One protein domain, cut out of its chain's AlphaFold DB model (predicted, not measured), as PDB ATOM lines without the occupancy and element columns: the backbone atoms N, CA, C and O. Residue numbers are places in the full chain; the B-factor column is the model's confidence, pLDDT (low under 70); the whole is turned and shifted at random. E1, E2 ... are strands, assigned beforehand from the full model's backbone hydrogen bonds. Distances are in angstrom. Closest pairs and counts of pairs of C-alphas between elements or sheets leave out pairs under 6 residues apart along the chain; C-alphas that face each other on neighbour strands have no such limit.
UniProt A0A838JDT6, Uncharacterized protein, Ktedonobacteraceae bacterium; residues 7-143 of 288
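What this domain is: This is residues 7 to 143 of the 288 residues of an uncharacterized protein of Ktedonobacteraceae bacterium (UniProt A0A838JDT6). With little regular structure, two small twisted sheets, E1 to E3 and E4 to E8, sit end to end, and the long loop 46 to 80 runs from one to the other. The 137 printed residues, all strand in class, include eight named strands, 48 residues, and no named helix. Order E1 - E2 - E3 is antiparallel; E4 - E5 - E6 - E7 - E8 is mixed. The whole is compact, radius of gyration of the C-alphas 15.7 A, spanning 54 by 34 by 27 A.

Where its parts are: E1 is residues 20 to 24, from C-alpha 20 at (206.346, 204.720, 178.755). E2 is 27 to 34, 21.7 A; E3 37 to 45, 22.6 A; E4 81 to 83; E5 101 to 105; E6 108 to 115, 23.3 A; E7 118 to 123; E8 139 to 142, ending at (238.765, 207.113, 194.911).

How they stand to each other: E1 E2 E3 and E5 E6 E7 E8 are meanders, each strand the antiparallel neighbour of the one before; N 22 and O 29 are 2.8 A apart, N 103 and O 110 2.8 A. Edge strand E4 is parallel to E5, N 82 to O 102 2.8 A. The closest C-alphas of E3 and E6, Val 44 and Gly 108, are 7.0 A apart.

The domain as a whole: The printed part has no cut. Links E3 to E4, E4 to E5 and E7 to E8 are long. pLDDT is under 70 at residues 7, 10 to 19, 34 to 37 and 56 to 79.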
ATOM      1  N   LEU A   7     205.660 203.406 186.598       68.50
ATOM      2  CA  LEU A   7     205.486 203.878 185.228       68.50
ATOM      3  C   LEU A   7     206.030 205.300 185.109       68.50
ATOM      4  O   LEU A   7     205.665 206.156 185.915       68.50
ATOM      5  N   PHE A   8     206.845 205.571 184.096       70.38
ATOM      6  CA  PHE A   8     207.280 206.932 183.799       70.38
ATOM      7  C   PHE A   8     207.344 207.200 182.298       70.38
ATOM      8  O   PHE A   8     207.635 206.308 181.502       70.38
ATOM      9  N   THR A   9     207.117 208.458 181.935       70.12
ATOM     10  CA  THR A   9     207.141 208.943 180.555       70.12
ATOM     11  C   THR A   9     208.203 210.034 180.464       70.12
ATOM     12  O   THR A   9     207.996 211.116 181.020       70.12
ATOM     13  N   PRO A  10     209.358 209.794 179.825       61.28
ATOM     14  CA  PRO A  10     210.322 210.858 179.612       61.28
ATOM     15  C   PRO A  10     209.744 211.876 178.629       61.28
ATOM     16  O   PRO A  10     209.198 211.518 177.582       61.28
ATOM     17  N   THR A  11     209.868 213.159 178.955       56.03
ATOM     18  CA  THR A  11     209.585 214.241 178.016       56.03
ATOM     19  C   THR A  11     210.626 214.202 176.903       56.03
ATOM     20  O   THR A  11     211.779 214.558 177.103       56.03
ATOM     21  N   ALA A  12     210.237 213.738 175.714       49.28
ATOM     22  CA  ALA A  12     211.063 213.855 174.518       49.28
ATOM     23  C   ALA A  12     210.563 215.023 173.662       49.28
ATOM     24  O   ALA A  12     209.455 214.991 173.115       49.28
ATOM     25  N   THR A  13     211.391 216.054 173.496       45.91
ATOM     26  CA  THR A  13     211.200 217.034 172.424       45.91
ATOM     27  C   THR A  13     211.678 216.460 171.090       45.91
ATOM     28  O   THR A  13     212.854 216.184 170.881       45.91
ATOM     29  N   SER A  14     210.731 216.377 170.155       41.69
ATOM     30  CA  SER A  14     210.861 216.049 168.728       41.69
ATOM     31  C   SER A  14     210.968 214.555 168.343       41.69
ATOM     32  O   SER A  14     212.016 213.925 168.343       41.69
ATOM     33  N   LEU A  15     209.823 214.030 167.886       43.50
ATOM     34  CA  LEU A  15     209.656 212.994 166.848       43.50
ATOM     35  C   LEU A  15     210.068 211.524 167.092       43.50
ATOM     36  O   LEU A  15     209.890 210.726 166.172       43.50
ATOM     37  N   ALA A  16     210.488 211.096 168.282       40.72
ATOM     38  CA  ALA A  16     210.754 209.675 168.558       40.72
ATOM     39  C   ALA A  16     209.832 209.126 169.660       40.72
ATOM     40  O   ALA A  16     209.588 209.815 170.640       40.72
ATOM     41  N   LEU A  17     209.292 207.917 169.443       46.97
ATOM     42  CA  LEU A  17     208.384 207.145 170.310       46.97
ATOM     43  C   LEU A  17     208.263 207.643 171.764       46.97
ATOM     44  O   LEU A  17     209.216 207.548 172.533       46.97
ATOM     45  N   ILE A  18     207.054 208.059 172.158       51.12
ATOM     46  CA  ILE A  18     206.658 208.106 173.570       51.12
ATOM     47  C   ILE A  18     206.620 206.648 174.035       51.12
ATOM     48  O   ILE A  18     205.639 205.945 173.808       51.12
ATOM     49  N   ALA A  19     207.733 206.157 174.567       61.34
ATOM     50  CA  ALA A  19     207.761 204.890 175.270       61.34
ATOM     51  C   ALA A  19     207.567 205.212 176.748       61.34
ATOM     52  O   ALA A  19     208.435 205.830 177.365       61.34
ATOM     53  N   ASP A  20     206.427 204.815 177.307       77.69
ATOM     54  CA  ASP A  20     206.346 204.720 178.755       77.69
ATOM     55  C   ASP A  20     207.238 203.563 179.196       77.69
ATOM     56  O   ASP A  20     207.269 202.509 178.553       77.69
ATOM     57  N   TYR A  21     207.960 203.749 180.290       82.94
ATOM     58  CA  TYR A  21     208.818 202.723 180.855       82.94
ATOM     59  C   TYR A  21     208.238 202.206 182.162       82.94
ATOM     60  O   TYR A  21     207.730 202.978 182.973       82.94
ATOM     61  N   ILE A  22     208.361 200.901 182.377       84.31
ATOM     62  CA  ILE A  22     208.070 200.235 183.640       84.31
ATOM     63  C   ILE A  22     209.388 199.790 184.258       84.31
ATOM     64  O   ILE A  22     210.150 199.049 183.634       84.31
ATOM     65  N   LEU A  23     209.627 200.216 185.494       85.75
ATOM     66  CA  LEU A  23     210.713 199.717 186.329       85.75
ATOM     67  C   LEU A  23     210.214 198.541 187.181       85.75
ATOM     68  O   LEU A  23     209.226 198.679 187.909       85.75
ATOM     69  N   ALA A  24     210.903 197.405 187.106       87.50
ATOM     70  CA  ALA A  24     210.581 196.187 187.843       87.50
ATOM     71  C   ALA A  24     211.846 195.520 188.404       87.50
ATOM     72  O   ALA A  24     212.964 195.818 187.993       87.50
ATOM     73  N   GLY A  25     211.674 194.587 189.339       86.50
ATOM     74  CA  GLY A  25     212.765 193.883 190.025       86.50
ATOM     75  C   GLY A  25     213.699 193.079 189.125       86.50
ATOM     76  O   GLY A  25     214.801 192.730 189.537       86.50
ATOM     77  N   ASP A  26     213.270 192.788 187.904       88.25
ATOM     78  CA  ASP A  26     213.996 192.039 186.881       88.25
ATOM     79  C   ASP A  26     214.363 192.880 185.646       88.25
ATOM     80  O   ASP A  26     214.955 192.345 184.698       88.25
ATOM     81  N   GLY A  27     214.077 194.191 185.662       89.75
ATOM     82  CA  GLY A  27     214.590 195.107 184.654       89.75
ATOM     83  C   GLY A  27     213.710 196.305 184.309       89.75
ATOM     84  O   GLY A  27     212.850 196.739 185.076       89.75
ATOM     85  N   ILE A  28     213.950 196.847 183.113       88.75
ATOM     86  CA  ILE A  28     213.174 197.939 182.515       88.75
ATOM     87  C   ILE A  28     212.404 197.400 181.318       88.75
ATOM     88  O   ILE A  28     212.967 196.734 180.446       88.75
ATOM     89  N   TYR A  29     211.128 197.760 181.246       88.19
ATOM     90  CA  TYR A  29     210.232 197.409 180.154       88.19
ATOM     91  C   TYR A  29     209.735 198.676 179.470       88.19
ATOM     92  O   TYR A  29     209.435 199.654 180.140       88.19
ATOM     93  N   GLY A  30     209.620 198.659 178.149       84.44
ATOM     94  CA  GLY A  30     208.877 199.667 177.401       84.44
ATOM     95  C   GLY A  30     207.426 199.234 177.268       84.44
ATOM     96  O   GLY A  30     207.150 198.044 177.131       84.44
ATOM     97  N   VAL A  31     206.493 200.172 177.280       81.56
ATOM     98  CA  VAL A  31     205.077 199.892 177.043       81.56
ATOM     99  C   VAL A  31     204.761 200.166 175.582       81.56
ATOM    100  O   VAL A  31     204.905 201.286 175.095       81.56
ATOM    101  N   LEU A  32     204.321 199.130 174.872       75.00
ATOM    102  CA  LEU A  32     203.766 199.271 173.534       75.00
ATOM    103  C   LEU A  32     202.248 199.379 173.611       75.00
ATOM    104  O   LEU A  32     201.584 198.445 174.060       75.00
ATOM    105  N   ASP A  33     201.710 200.470 173.076       70.94
ATOM    106  CA  ASP A  33     200.282 200.604 172.801       70.94
ATOM    107  C   ASP A  33     199.958 200.043 171.414       70.94
ATOM    108  O   ASP A  33     200.295 200.612 170.368       70.94
ATOM    109  N   ARG A  34     199.286 198.890 171.384       62.38
ATOM    110  CA  ARG A  34     198.794 198.265 170.148       62.38
ATOM    111  C   ARG A  34     197.356 197.817 170.346       62.38
ATOM    112  O   ARG A  34     197.065 197.006 171.214       62.38
ATOM    113  N   PHE A  35     196.456 198.322 169.502       69.00
ATOM    114  CA  PHE A  35     195.039 197.932 169.488       69.00
ATOM    115  C   PHE A  35     194.314 198.120 170.838       69.00
ATOM    116  O   PHE A  35     193.431 197.340 171.176       69.00
ATOM    117  N   GLY A  36     194.690 199.145 171.612       67.44
ATOM    118  CA  GLY A  36     194.118 199.406 172.940       67.44
ATOM    119  C   GLY A  36     194.674 198.519 174.059       67.44
ATOM    120  O   GLY A  36     194.189 198.602 175.183       67.44
ATOM    121  N   MET A  37     195.681 197.689 173.772       64.00
ATOM    122  CA  MET A  37     196.409 196.906 174.768       64.00
ATOM    123  C   MET A  37     197.756 197.559 175.074       64.00
ATOM    124  O   MET A  37     198.490 197.915 174.147       64.00
ATOM    125  N   ARG A  38     198.091 197.632 176.367       71.62
ATOM    126  CA  ARG A  38     199.412 198.016 176.875       71.62
ATOM    127  C   ARG A  38     200.245 196.766 177.093       71.62
ATOM    128  O   ARG A  38     200.003 196.011 178.033       71.62
ATOM    129  N   ILE A  39     201.200 196.534 176.201       77.12
ATOM    130  CA  ILE A  39     202.052 195.347 176.230       77.12
ATOM    131  C   ILE A  39     203.440 195.761 176.729       77.12
ATOM    132  O   ILE A  39     204.145 196.472 176.008       77.12
ATOM    133  N   PRO A  40     203.856 195.336 177.932       82.56
ATOM    134  CA  PRO A  40     205.226 195.527 178.388       82.56
ATOM    135  C   PRO A  40     206.196 194.662 177.572       82.56
ATOM    136  O   PRO A  40     205.994 193.460 177.390       82.56
ATOM    137  N   VAL A  41     207.273 195.275 177.097       83.25
ATOM    138  CA  VAL A  41     208.343 194.638 176.328       83.25
ATOM    139  C   VAL A  41     209.653 194.822 177.085       83.25
ATOM    140  O   VAL A  41     210.009 195.966 177.357       83.25
ATOM    141  N   PRO A  42     210.379 193.746 177.436       86.94
ATOM    142  CA  PRO A  42     211.647 193.875 178.145       86.94
ATOM    143  C   PRO A  42     212.656 194.632 177.277       86.94
ATOM    144  O   PRO A  42     212.913 194.245 176.137       86.94
ATOM    145  N   LEU A  43     213.217 195.711 177.820       86.94
ATOM    146  CA  LEU A  43     214.256 196.517 177.172       86.94
ATOM    147  C   LEU A  43     215.620 196.292 177.813       86.94
ATOM    148  O   LEU A  43     216.630 196.240 177.119       86.94
ATOM    149  N   VAL A  44     215.640 196.152 179.138       88.75
ATOM    150  CA  VAL A  44     216.852 195.939 179.928       88.75
ATOM    151  C   VAL A  44     216.561 194.841 180.928       88.75
ATOM    152  O   VAL A  44     215.572 194.938 181.645       88.75
ATOM    153  N   SER A  45     217.411 193.820 180.990       88.25
ATOM    154  CA  SER A  45     217.360 192.825 182.060       88.25
ATOM    155  C   SER A  45     218.447 193.138 183.076       88.25
ATOM    156  O   SER A  45     219.631 193.179 182.735       88.25
ATOM    157  N   CYS A  46     218.036 193.391 184.312       89.19
ATOM    158  CA  CYS A  46     218.929 193.607 185.443       89.19
ATOM    159  C   CYS A  46     218.162 193.383 186.744       89.19
ATOM    160  O   CYS A  46     216.974 193.683 186.833       89.19
ATOM    161  N   GLU A  47     218.841 192.875 187.768       88.94
ATOM    162  CA  GLU A  47     218.237 192.725 189.088       88.94
ATOM    163  C   GLU A  47     218.125 194.102 189.758       88.94
ATOM    164  O   GLU A  47     219.136 194.756 189.997       88.94
ATOM    165  N   LEU A  48     216.901 194.540 190.062       87.81
ATOM    166  CA  LEU A  48     216.610 195.746 190.838       87.81
ATOM    167  C   LEU A  48     216.018 195.343 192.183       87.81
ATOM    168  O   LEU A  48     214.805 195.316 192.404       87.81
ATOM    169  N   ARG A  49     216.906 195.005 193.114       86.25
ATOM    170  CA  ARG A  49     216.535 194.585 194.470       86.25
ATOM    171  C   ARG A  49     215.627 195.593 195.154       86.25
ATOM    172  O   ARG A  49     215.913 196.791 195.161       86.25
ATOM    173  N   GLY A  50     214.584 195.060 195.783       80.62
ATOM    174  CA  GLY A  50     213.543 195.819 196.467       80.62
ATOM    175  C   GLY A  50     212.319 196.120 195.598       80.62
ATOM    176  O   GLY A  50     211.308 196.548 196.145       80.62
ATOM    177  N   LEU A  51     212.375 195.858 194.285       83.25
ATOM    178  CA  LEU A  51     211.215 195.914 193.393       83.25
ATOM    179  C   LEU A  51     210.709 194.497 193.056       83.25
ATOM    180  O   LEU A  51     211.503 193.555 193.007       83.25
ATOM    181  N   PRO A  52     209.397 194.311 192.825       82.56
ATOM    182  CA  PRO A  52     208.844 193.030 192.390       82.56
ATOM    183  C   PRO A  52     209.178 192.748 190.911       82.56
ATOM    184  O   PRO A  52     209.145 193.679 190.105       82.56
ATOM    185  N   PRO A  53     209.482 191.496 190.520       84.81
ATOM    186  CA  PRO A  53     209.757 191.148 189.124       84.81
ATOM    187  C   PRO A  53     208.475 191.117 188.281       84.81
ATOM    188  O   PRO A  53     207.433 190.668 188.765       84.81
ATOM    189  N   LEU A  54     208.564 191.525 187.010       82.44
ATOM    190  CA  LEU A  54     207.443 191.560 186.066       82.44
ATOM    191  C   LEU A  54     207.382 190.324 185.155       82.44
ATOM    192  O   LEU A  54     206.284 189.865 184.839       82.44
ATOM    193  N   ALA A  55     208.516 189.736 184.756       75.25
ATOM    194  CA  ALA A  55     208.567 188.607 183.817       75.25
ATOM    195  C   ALA A  55     207.675 187.408 184.198       75.25
ATOM    196  O   ALA A  55     207.011 186.876 183.303       75.25
ATOM    197  N   PRO A  56     207.564 186.992 185.479       65.75
ATOM    198  CA  PRO A  56     206.670 185.898 185.867       65.75
ATOM    199  C   PRO A  56     205.192 186.139 185.517       65.75
ATOM    200  O   PRO A  56     204.430 185.184 185.373       65.75
ATOM    201  N   TRP A  57     204.789 187.400 185.351       61.34
ATOM    202  CA  TRP A  57     203.410 187.819 185.093       61.34
ATOM    203  C   TRP A  57     203.092 187.974 183.601       61.34
ATOM    204  O   TRP A  57     201.924 188.047 183.234       61.34
ATOM    205  N   LEU A  58     204.103 187.952 182.724       63.34
ATOM    206  CA  LEU A  58     203.934 188.092 181.269       63.34
ATOM    207  C   LEU A  58     203.422 186.820 180.580       63.34
ATOM    208  O   LEU A  58     202.994 186.867 179.428       63.34
ATOM    209  N   HIS A  59     203.457 185.679 181.271       53.62
ATOM    210  CA  HIS A  59     202.955 184.396 180.767       53.62
ATOM    211  C   HIS A  59     201.496 184.105 181.162       53.62
ATOM    212  O   HIS A  59     200.942 183.091 180.738       53.62
ATOM    213  N   GLY A  60     200.865 184.987 181.944       47.53
ATOM    214  CA  GLY A  60     199.436 184.959 182.248       47.53
ATOM    215  C   GLY A  60     198.726 186.159 181.625       47.53
ATOM    216  O   GLY A  60     199.317 187.222 181.466       47.53
ATOM    217  N   THR A  61     197.450 186.016 181.270       38.03
ATOM    218  CA  THR A  61     196.579 187.154 180.937       38.03
ATOM    219  C   THR A  61     196.357 187.988 182.196       38.03
ATOM    220  O   THR A  61     195.384 187.775 182.919       38.03
ATOM    221  N   VAL A  62     197.288 188.887 182.503       42.28
ATOM    222  CA  VAL A  62     197.105 189.909 183.531       42.28
ATOM    223  C   VAL A  62     196.514 191.128 182.845       42.28
ATOM    224  O   VAL A  62     197.062 191.631 181.867       42.28
ATOM    225  N   ASP A  63     195.371 191.585 183.341       41.69
ATOM    226  CA  ASP A  63     194.738 192.823 182.903       41.69
ATOM    227  C   ASP A  63     195.527 194.004 183.499       41.69
ATOM    228  O   ASP A  63     195.181 194.572 184.538       41.69
ATOM    229  N   VAL A  64     196.673 194.314 182.876       44.59
ATOM    230  CA  VAL A  64     197.680 195.295 183.338       44.59
ATOM    231  C   VAL A  64     197.076 196.696 183.545       44.59
ATOM    232  O   VAL A  64     197.632 197.525 184.261       44.59
ATOM    233  N   ALA A  65     195.896 196.960 182.974       43.41
ATOM    234  CA  ALA A  65     195.195 198.232 183.077       43.41
ATOM    235  C   ALA A  65     194.693 198.582 184.494       43.41
ATOM    236  O   ALA A  65     194.456 199.760 184.754       43.41
ATOM    237  N   THR A  66     194.543 197.613 185.411       40.03
ATOM    238  CA  THR A  66     193.846 197.857 186.698       40.03
ATOM    239  C   THR A  66     194.762 197.876 187.932       40.03
ATOM    240  O   THR A  66     194.360 198.389 188.974       40.03
ATOM    241  N   GLU A  67     196.003 197.385 187.841       44.88
ATOM    242  CA  GLU A  67     196.911 197.250 189.005       44.88
ATOM    243  C   GLU A  67     198.100 198.234 189.018       44.88
ATOM    244  O   GLU A  67     198.866 198.278 189.981       44.88
ATOM    245  N   MET A  68     198.244 199.089 188.000       42.25
ATOM    246  CA  MET A  68     199.297 200.111 187.947       42.25
ATOM    247  C   MET A  68     198.855 201.404 188.648       42.25
ATOM    248  O   MET A  68     198.375 202.337 188.008       42.25
ATOM    249  N   GLN A  69     199.010 201.474 189.970       40.16
ATOM    250  CA  GLN A  69     198.902 202.739 190.705       40.16
ATOM    251  C   GLN A  69     200.284 203.378 190.869       40.16
ATOM    252  O   GLN A  69     201.231 202.712 191.279       40.16
ATOM    253  N   ALA A  70     200.399 204.677 190.586       38.06
ATOM    254  CA  ALA A  70     201.533 205.469 191.050       38.06
ATOM    255  C   ALA A  70     201.512 205.471 192.587       38.06
ATOM    256  O   ALA A  70     200.515 205.880 193.187       38.06
ATOM    257  N   LEU A  71     202.571 204.969 193.225       38.66
ATOM    258  CA  LEU A  71     202.702 205.082 194.676       38.66
ATOM    259  C   LEU A  71     202.843 206.560 195.066       38.66
ATOM    260  O   LEU A  71     203.447 207.326 194.310       38.66
ATOM    261  N   PRO A  72     202.334 206.963 196.243       33.72
ATOM    262  CA  PRO A  72     202.747 208.218 196.848       33.72
ATOM    263  C   PRO A  72     204.272 208.223 197.016       33.72
ATOM    264  O   PRO A  72     204.876 207.198 197.348       33.72
ATOM    265  N   GLU A  73     204.885 209.373 196.741       39.78
ATOM    266  CA  GLU A  73     206.285 209.635 197.063       39.78
ATOM    267  C   GLU A  73     206.520 209.313 198.552       39.78
ATOM    268  O   GLU A  73     205.690 209.656 199.387       39.78
ATOM    269  N   GLU A  74     207.639 208.654 198.865       39.44
ATOM    270  CA  GLU A  74     208.114 208.306 200.220       39.44
ATOM    271  C   GLU A  74     207.605 206.983 200.836       39.44
ATOM    272  O   GLU A  74     206.749 206.931 201.715       39.44
ATOM    273  N   PHE A  75     208.287 205.887 200.482       36.25
ATOM    274  CA  PHE A  75     208.594 204.833 201.456       36.25
ATOM    275  C   PHE A  75     210.038 205.017 201.936       36.25
ATOM    276  O   PHE A  75     210.989 204.844 201.171       36.25
ATOM    277  N   ASP A  76     210.199 205.336 203.221       43.03
ATOM    278  CA  ASP A  76     211.472 205.757 203.831       43.03
ATOM    279  C   ASP A  76     212.559 204.650 203.845       43.03
ATOM    280  O   ASP A  76     213.746 204.920 203.983       43.03
ATOM    281  N   PHE A  77     212.175 203.391 203.585       44.06
ATOM    282  CA  PHE A  77     213.074 202.224 203.556       44.06
ATOM    283  C   PHE A  77     213.062 201.433 202.232       44.06
ATOM    284  O   PHE A  77     213.711 200.392 202.134       44.06
ATOM    285  N   GLY A  78     212.330 201.896 201.211       54.19
ATOM    286  CA  GLY A  78     212.313 201.268 199.883       54.19
ATOM    287  C   GLY A  78     213.562 201.610 199.054       54.19
ATOM    288  O   GLY A  78     214.258 202.583 199.372       54.19
ATOM    289  N   PRO A  79     213.867 200.847 197.984       66.12
ATOM    290  CA  PRO A  79     214.939 201.209 197.060       66.12
ATOM    291  C   PRO A  79     214.675 202.605 196.482       66.12
ATOM    292  O   PRO A  79     213.633 202.851 195.882       66.12
ATOM    293  N   SER A  80     215.617 203.531 196.662       82.75
ATOM    294  CA  SER A  80     215.560 204.838 196.002       82.75
ATOM    295  C   SER A  80     216.058 204.697 194.579       82.75
ATOM    296  O   SER A  80     217.150 204.160 194.364       82.75
ATOM    297  N   TYR A  81     215.299 205.220 193.630       86.06
ATOM    298  CA  TYR A  81     215.700 205.293 192.241       86.06
ATOM    299  C   TYR A  81     215.514 206.719 191.713       86.06
ATOM    300  O   TYR A  81     214.639 207.453 192.167       86.06
ATOM    301  N   HIS A  82     216.348 207.110 190.758       89.94
ATOM    302  CA  HIS A  82     216.317 208.420 190.120       89.94
ATOM    303  C   HIS A  82     216.386 208.232 188.614       89.94
ATOM    304  O   HIS A  82     217.265 207.535 188.116       89.94
ATOM    305  N   ILE A  83     215.454 208.846 187.894       90.69
ATOM    306  CA  ILE A  83     215.402 208.791 186.435       90.69
ATOM    307  C   ILE A  83     215.962 210.105 185.911       90.69
ATOM    308  O   ILE A  83     215.455 211.172 186.253       90.69
ATOM    309  N   LEU A  84     217.006 210.021 185.094       91.06
ATOM    310  CA  LEU A  84     217.639 211.186 184.495       91.06
ATOM    311  C   LEU A  84     217.046 211.402 183.110       91.06
ATOM    312  O   LEU A  84     217.327 210.649 182.177       91.06
ATOM    313  N   THR A  85     216.204 212.417 182.973       89.19
ATOM    314  CA  THR A  85     215.652 212.825 181.676       89.19
ATOM    315  C   THR A  85     216.571 213.840 181.012       89.19
ATOM    316  O   THR A  85     217.408 214.452 181.674       89.19
ATOM    317  N   GLU A  86     216.422 214.052 179.704       87.12
ATOM    318  CA  GLU A  86     217.184 215.093 178.993       87.12
ATOM    319  C   GLU A  86     216.989 216.493 179.617       87.12
ATOM    320  O   GLU A  86     217.946 217.262 179.698       87.12
ATOM    321  N   ASP A  87     215.791 216.786 180.134       85.38
ATOM    322  CA  ASP A  87     215.467 218.044 180.822       85.38
ATOM    323  C   ASP A  87     216.035 218.120 182.254       85.38
ATOM    324  O   ASP A  87     216.275 219.208 182.792       85.38
ATOM    325  N   HIS A  88     216.265 216.967 182.890       86.56
ATOM    326  CA  HIS A  88     216.771 216.842 184.257       86.56
ATOM    327  C   HIS A  88     217.940 215.843 184.327       86.56
ATOM    328  O   HIS A  88     217.818 214.774 184.930       86.56
ATOM    329  N   PRO A  89     219.104 216.183 183.738       92.06
ATOM    330  CA  PRO A  89     220.209 215.242 183.545       92.06
ATOM    331  C   PRO A  89     221.109 215.066 184.779       92.06
ATOM    332  O   PRO A  89     222.112 214.359 184.720       92.06
ATOM    333  N   LEU A  90     220.821 215.758 185.885       93.12
ATOM    334  CA  LEU A  90     221.725 215.823 187.029       93.12
ATOM    335  C   LEU A  90     221.618 214.568 187.895       93.12
ATOM    336  O   LEU A  90     220.562 214.271 188.451       93.12
ATOM    337  N   ILE A  91     222.750 213.885 188.071       93.12
ATOM    338  CA  ILE A  91     222.887 212.808 189.054       93.12
ATOM    339  C   ILE A  91     222.618 213.404 190.449       93.12
ATOM    340  O   ILE A  91     223.204 214.439 190.787       93.12
ATOM    341  N   PRO A  92     221.736 212.791 191.260       91.50
ATOM    342  CA  PRO A  92     221.445 213.270 192.604       91.50
ATOM    343  C   PRO A  92     222.697 213.226 193.483       91.50
ATOM    344  O   PRO A  92     223.622 212.447 193.256       91.50
ATOM    345  N   LEU A  93     222.696 214.030 194.544       90.62
ATOM    346  CA  LEU A  93     223.703 213.891 195.587       90.62
ATOM    347  C   LEU A  93     223.578 212.518 196.255       90.62
ATOM    348  O   LEU A  93     222.472 211.999 196.440       90.62
ATOM    349  N   LEU A  94     224.726 211.967 196.642       89.62
ATOM    350  CA  LEU A  94     224.789 210.733 197.406       89.62
ATOM    351  C   LEU A  94     224.045 210.906 198.737       89.62
ATOM    352  O   LEU A  94     224.370 211.783 199.541       89.62
ATOM    353  N   ASN A  95     223.072 210.036 198.988       87.44
ATOM    354  CA  ASN A  95     222.377 209.960 200.263       87.44
ATOM    355  C   ASN A  95     223.103 208.978 201.191       87.44
ATOM    356  O   ASN A  95     222.946 207.765 201.074       87.44
ATOM    357  N   THR A  96     223.855 209.506 202.157       82.00
ATOM    358  CA  THR A  96     224.630 208.706 203.123       82.00
ATOM    359  C   THR A  96     223.771 207.884 204.089       82.00
ATOM    360  O   THR A  96     224.300 207.045 204.808       82.00
ATOM    361  N   GLY A  97     222.455 208.120 204.140       83.19
ATOM    362  CA  GLY A  97     221.506 207.287 204.882       83.19
ATOM    363  C   GLY A  97     221.092 206.017 204.134       83.19
ATOM    364  O   GLY A  97     220.333 205.215 204.674       83.19
ATOM    365  N   ARG A  98     221.555 205.830 202.892       83.44
ATOM    366  CA  ARG A  98     221.197 204.700 202.034       83.44
ATOM    367  C   ARG A  98     222.430 203.891 201.663       83.44
ATOM    368  O   ARG A  98     223.525 204.418 201.521       83.44
ATOM    369  N   VAL A  99     222.210 202.596 201.465       85.38
ATOM    370  CA  VAL A  99     223.252 201.662 201.026       85.38
ATOM    371  C   VAL A  99     223.698 201.980 199.592       85.38
ATOM    372  O   VAL A  99     224.888 201.969 199.289       85.38
ATOM    373  N   TYR A 100     222.736 202.281 198.719       91.50
ATOM    374  CA  TYR A 100     222.939 202.778 197.359       91.50
ATOM    375  C   TYR A 100     221.632 203.387 196.817       91.50
ATOM    376  O   TYR A 100     220.552 203.184 197.385       91.50
ATOM    377  N   GLN A 101     221.724 204.100 195.695       92.81
ATOM    378  CA  GLN A 101     220.608 204.628 194.907       92.81
ATOM    379  C   GLN A 101     220.674 204.058 193.483       92.81
ATOM    380  O   GLN A 101     221.749 204.024 192.889       92.81
ATOM    381  N   TYR A 102     219.545 203.644 192.907       94.25
ATOM    382  CA  TYR A 102     219.490 203.302 191.484       94.25
ATOM    383  C   TYR A 102     219.413 204.574 190.641       94.25
ATOM    384  O   TYR A 102     218.611 205.460 190.924       94.25
ATOM    385  N   ILE A 103     220.207 204.654 189.582       95.31
ATOM    386  CA  ILE A 103     220.151 205.732 188.597       95.31
ATOM    387  C   ILE A 103     219.753 205.115 187.261       95.31
ATOM    388  O   ILE A 103     220.433 204.221 186.767       95.31
ATOM    389  N   ILE A 104     218.645 205.572 186.689       94.12
ATOM    390  CA  ILE A 104     218.149 205.148 185.386       94.12
ATOM    391  C   ILE A 104     218.497 206.253 184.395       94.12
ATOM    392  O   ILE A 104     218.015 207.381 184.511       94.12
ATOM    393  N   ALA A 105     219.346 205.919 183.436       93.94
ATOM    394  CA  ALA A 105     219.874 206.823 182.429       93.94
ATOM    395  C   ALA A 105     219.806 206.160 181.047       93.94
ATOM    396  O   ALA A 105     219.372 205.015 180.899       93.94
ATOM    397  N   ARG A 106     220.235 206.875 180.009       92.94
ATOM    398  CA  ARG A 106     220.210 206.391 178.625       92.94
ATOM    399  C   ARG A 106     220.927 205.057 178.454       92.94
ATOM    400  O   ARG A 106     220.425 204.197 177.743       92.94
ATOM    401  N   GLU A 107     222.068 204.875 179.097       92.56
ATOM    402  CA  GLU A 107     222.913 203.682 178.985       92.56
ATOM    403  C   GLU A 107     222.420 202.516 179.863       92.56
ATOM    404  O   GLU A 107     223.036 201.449 179.882       92.56
ATOM    405  N   GLY A 108     221.293 202.700 180.563       93.69
ATOM    406  CA  GLY A 108     220.643 201.691 181.386       93.69
ATOM    407  C   GLY A 108     220.583 202.080 182.858       93.69
ATOM    408  O   GLY A 108     220.302 203.226 183.206       93.69
ATOM    409  N   VAL A 109     220.803 201.104 183.733       94.81
ATOM    410  CA  VAL A 109     220.732 201.253 185.183       94.81
ATOM    411  C   VAL A 109     222.117 201.218 185.809       94.81
ATOM    412  O   VAL A 109     222.953 200.365 185.499       94.81
ATOM    413  N   PHE A 110     222.314 202.130 186.751       95.94
ATOM    414  CA  PHE A 110     223.512 202.266 187.554       95.94
ATOM    415  C   PHE A 110     223.173 202.226 189.044       95.94
ATOM    416  O   PHE A 110     222.048 202.522 189.451       95.94
ATOM    417  N   LEU A 111     224.173 201.917 189.860       95.00
ATOM    418  CA  LEU A 111     224.166 202.119 191.301       95.00
ATOM    419  C   LEU A 111     225.054 203.301 191.645       95.00
ATOM    420  O   LEU A 111     226.242 203.282 191.339       95.00
ATOM    421  N   LEU A 112     224.488 204.287 192.326       96.06
ATOM    422  CA  LEU A 112     225.236 205.320 193.019       96.06
ATOM    423  C   LEU A 112     225.410 204.894 194.478       96.06
ATOM    424  O   LEU A 112     224.425 204.760 195.207       96.06
ATOM    425  N   ALA A 113     226.649 204.679 194.904       93.94
ATOM    426  CA  ALA A 113     226.981 204.318 196.279       93.94
ATOM    427  C   ALA A 113     228.236 205.060 196.740       93.94
ATOM    428  O   ALA A 113     229.117 205.362 195.935       93.94
ATOM    429  N   GLY A 114     228.344 205.313 198.044       92.31
ATOM    430  CA  GLY A 114     229.558 205.863 198.639       92.31
ATOM    431  C   GLY A 114     229.843 205.287 200.020       92.31
ATOM    432  O   GLY A 114     228.935 204.999 200.797       92.31
ATOM    433  N   CYS A 115     231.124 205.118 200.307       88.25
ATOM    434  CA  CYS A 115     231.665 204.855 201.631       88.25
ATOM    435  C   CYS A 115     232.919 205.719 201.831       88.25
ATOM    436  O   CYS A 115     233.286 206.524 200.970       88.25
ATOM    437  N   THR A 116     233.572 205.609 202.987       87.56
ATOM    438  CA  THR A 116     234.724 206.455 203.319       87.56
ATOM    439  C   THR A 116     235.836 206.322 202.272       87.56
ATOM    440  O   THR A 116     236.521 205.303 202.197       87.56
ATOM    441  N   GLY A 117     236.027 207.385 201.485       90.38
ATOM    442  CA  GLY A 117     237.071 207.500 200.467       90.38
ATOM    443  C   GLY A 117     236.771 206.842 199.118       90.38
ATOM    444  O   GLY A 117     237.645 206.862 198.250       90.38
ATOM    445  N   LEU A 118     235.566 206.301 198.915       93.62
ATOM    446  CA  LEU A 118     235.158 205.678 197.658       93.62
ATOM    447  C   LEU A 118     233.706 206.037 197.323       93.62
ATOM    448  O   LEU A 118     232.788 205.647 198.039       93.62
ATOM    449  N   GLU A 119     233.498 206.722 196.202       95.44
ATOM    450  CA  GLU A 119     232.183 206.892 195.572       95.44
ATOM    451  C   GLU A 119     232.189 206.202 194.211       95.44
ATOM    452  O   GLU A 119     233.180 206.257 193.479       95.44
ATOM    453  N   VAL A 120     231.092 205.531 193.873       96.12
ATOM    454  CA  VAL A 120     230.994 204.720 192.661       96.12
ATOM    455  C   VAL A 120     229.637 204.931 192.011       96.12
ATOM    456  O   VAL A 120     228.601 204.840 192.670       96.12
ATOM    457  N   LEU A 121     229.668 205.158 190.701       96.75
ATOM    458  CA  LEU A 121     228.531 205.061 189.800       96.75
ATOM    459  C   LEU A 121     228.715 203.813 188.929       96.75
ATOM    460  O   LEU A 121     229.320 203.855 187.858       96.75
ATOM    461  N   MET A 122     228.247 202.681 189.450       95.69
ATOM    462  CA  MET A 122     228.475 201.348 188.897       95.69
ATOM    463  C   MET A 122     227.387 200.998 187.878       95.69
ATOM    464  O   MET A 122     226.224 200.952 188.268       95.69
ATOM    465  N   PRO A 123     227.708 200.681 186.615       95.19
ATOM    466  CA  PRO A 123     226.732 200.130 185.685       95.19
ATOM    467  C   PRO A 123     226.330 198.719 186.137       95.19
ATOM    468  O   PRO A 123     227.193 197.876 186.371       95.19
ATOM    469  N   ILE A 124     225.025 198.459 186.245       93.38
ATOM    470  CA  ILE A 124     224.478 197.125 186.576       93.38
ATOM    471  C   ILE A 124     223.652 196.515 185.441       93.38
ATOM    472  O   ILE A 124     223.211 195.370 185.523       93.38
ATOM    473  N   SER A 125     223.471 197.269 184.359       91.19
ATOM    474  CA  SER A 125     222.989 196.774 183.076       91.19
ATOM    475  C   SER A 125     223.941 197.199 181.962       91.19
ATOM    476  O   SER A 125     224.593 198.237 182.069       91.19
ATOM    477  N   HIS A 126     223.970 196.447 180.865       81.31
ATOM    478  CA  HIS A 126     224.835 196.739 179.722       81.31
ATOM    479  C   HIS A 126     224.083 196.630 178.397       81.31
ATOM    480  O   HIS A 126     223.119 195.877 178.276       81.31
ATOM    481  N   GLY A 127     224.591 197.332 177.380       78.69
ATOM    482  CA  GLY A 127     224.204 197.108 175.985       78.69
ATOM    483  C   GLY A 127     222.813 197.613 175.607       78.69
ATOM    484  O   GLY A 127     222.244 197.117 174.637       78.69
ATOM    485  N   CYS A 128     222.267 198.586 176.339       82.88
ATOM    486  CA  CYS A 128     220.987 199.209 176.024       82.88
ATOM    487  C   CYS A 128     221.120 200.716 175.789       82.88
ATOM    488  O   CYS A 128     222.021 201.373 176.307       82.88
ATOM    489  N   VAL A 129     220.176 201.254 175.020       88.12
ATOM    490  CA  VAL A 129     219.948 202.690 174.865       88.12
ATOM    491  C   VAL A 129     218.473 202.927 175.147       88.12
ATOM    492  O   VAL A 129     217.629 202.353 174.459       88.12
ATOM    493  N   LEU A 130     218.171 203.742 176.153       88.19
ATOM    494  CA  LEU A 130     216.823 204.134 176.556       88.19
ATOM    495  C   LEU A 130     216.523 205.548 176.023       88.19
ATOM    496  O   LEU A 130     217.040 206.530 176.566       88.19
ATOM    497  N   PRO A 131     215.737 205.685 174.935       85.31
ATOM    498  CA  PRO A 131     215.373 206.985 174.376       85.31
ATOM    499  C   PRO A 131     214.690 207.916 175.385       85.31
ATOM    500  O   PRO A 131     213.896 207.470 176.213       85.31
ATOM    501  N   GLY A 132     214.970 209.219 175.275       83.50
ATOM    502  CA  GLY A 132     214.397 210.264 176.136       83.50
ATOM    503  C   GLY A 132     215.088 210.427 177.496       83.50
ATOM    504  O   GLY A 132     214.727 211.318 178.263       83.50
ATOM    505  N   LEU A 133     216.091 209.597 177.800       90.50
ATOM    506  CA  LEU A 133     216.903 209.720 179.008       90.50
ATOM    507  C   LEU A 133     218.232 210.433 178.740       90.50
ATOM    508  O   LEU A 133     218.786 210.382 177.633       90.50
ATOM    509  N   ALA A 134     218.746 211.098 179.771       92.69
ATOM    510  CA  ALA A 134     220.061 211.722 179.761       92.69
ATOM    511  C   ALA A 134     221.173 210.670 179.791       92.69
ATOM    512  O   ALA A 134     221.007 209.585 180.348       92.69
ATOM    513  N   SER A 135     222.303 211.006 179.175       93.69
ATOM    514  CA  SER A 135     223.486 210.147 179.140       93.69
ATOM    515  C   SER A 135     224.290 210.261 180.430       93.69
ATOM    516  O   SER A 135     224.447 211.355 180.978       93.69
ATOM    517  N   VAL A 136     224.813 209.130 180.891       93.31
ATOM    518  CA  VAL A 136     225.692 209.013 182.051       93.31
ATOM    519  C   VAL A 136     226.851 208.082 181.725       93.31
ATOM    520  O   VAL A 136     226.693 207.037 181.100       93.31
ATOM    521  N   THR A 137     228.038 208.447 182.202       92.31
ATOM    522  CA  THR A 137     229.227 207.594 182.140       92.31
ATOM    523  C   THR A 137     229.478 206.970 183.512       92.31
ATOM    524  O   THR A 137     229.376 207.688 184.509       92.31
ATOM    525  N   PRO A 138     229.822 205.669 183.590       93.94
ATOM    526  CA  PRO A 138     230.349 205.073 184.813       93.94
ATOM    527  C   PRO A 138     231.460 205.926 185.434       93.94
ATOM    528  O   PRO A 138     232.318 206.434 184.713       93.94
ATOM    529  N   ASP A 139     231.472 206.050 186.758       94.69
ATOM    530  CA  ASP A 139     232.455 206.877 187.469       94.69
ATOM    531  C   ASP A 139     232.929 206.189 188.752       94.69
ATOM    532  O   ASP A 139     232.171 205.479 189.420       94.69
ATOM    533  N   ILE A 140     234.197 206.407 189.092       95.50
ATOM    534  CA  ILE A 140     234.809 205.962 190.344       95.50
ATOM    535  C   ILE A 140     235.624 207.118 190.890       95.50
ATOM    536  O   ILE A 140     236.625 207.530 190.302       95.50
ATOM    537  N   ARG A 141     235.249 207.580 192.079       95.12
ATOM    538  CA  ARG A 141     236.001 208.589 192.816       95.12
ATOM    539  C   ARG A 141     236.653 207.934 194.008       95.12
ATOM    540  O   ARG A 141     236.022 207.690 195.035       95.12
ATOM    541  N   PHE A 142     237.935 207.649 193.851       95.38
ATOM    542  CA  PHE A 142     238.765 207.113 194.911       95.38
ATOM    543  C   PHE A 142     239.619 208.232 195.501       95.38
ATOM    544  O   PHE A 142     240.421 208.851 194.805       95.38
ATOM    545  N   SER A 143     239.404 208.527 196.781       95.06
ATOM    546  CA  SER A 143     240.004 209.688 197.454       95.06
ATOM    547  C   SER A 143     241.407 209.411 197.996       95.06
ATOM    548  O   SER A 143     242.085 210.332 198.450       95.06
TER     549      SER A 143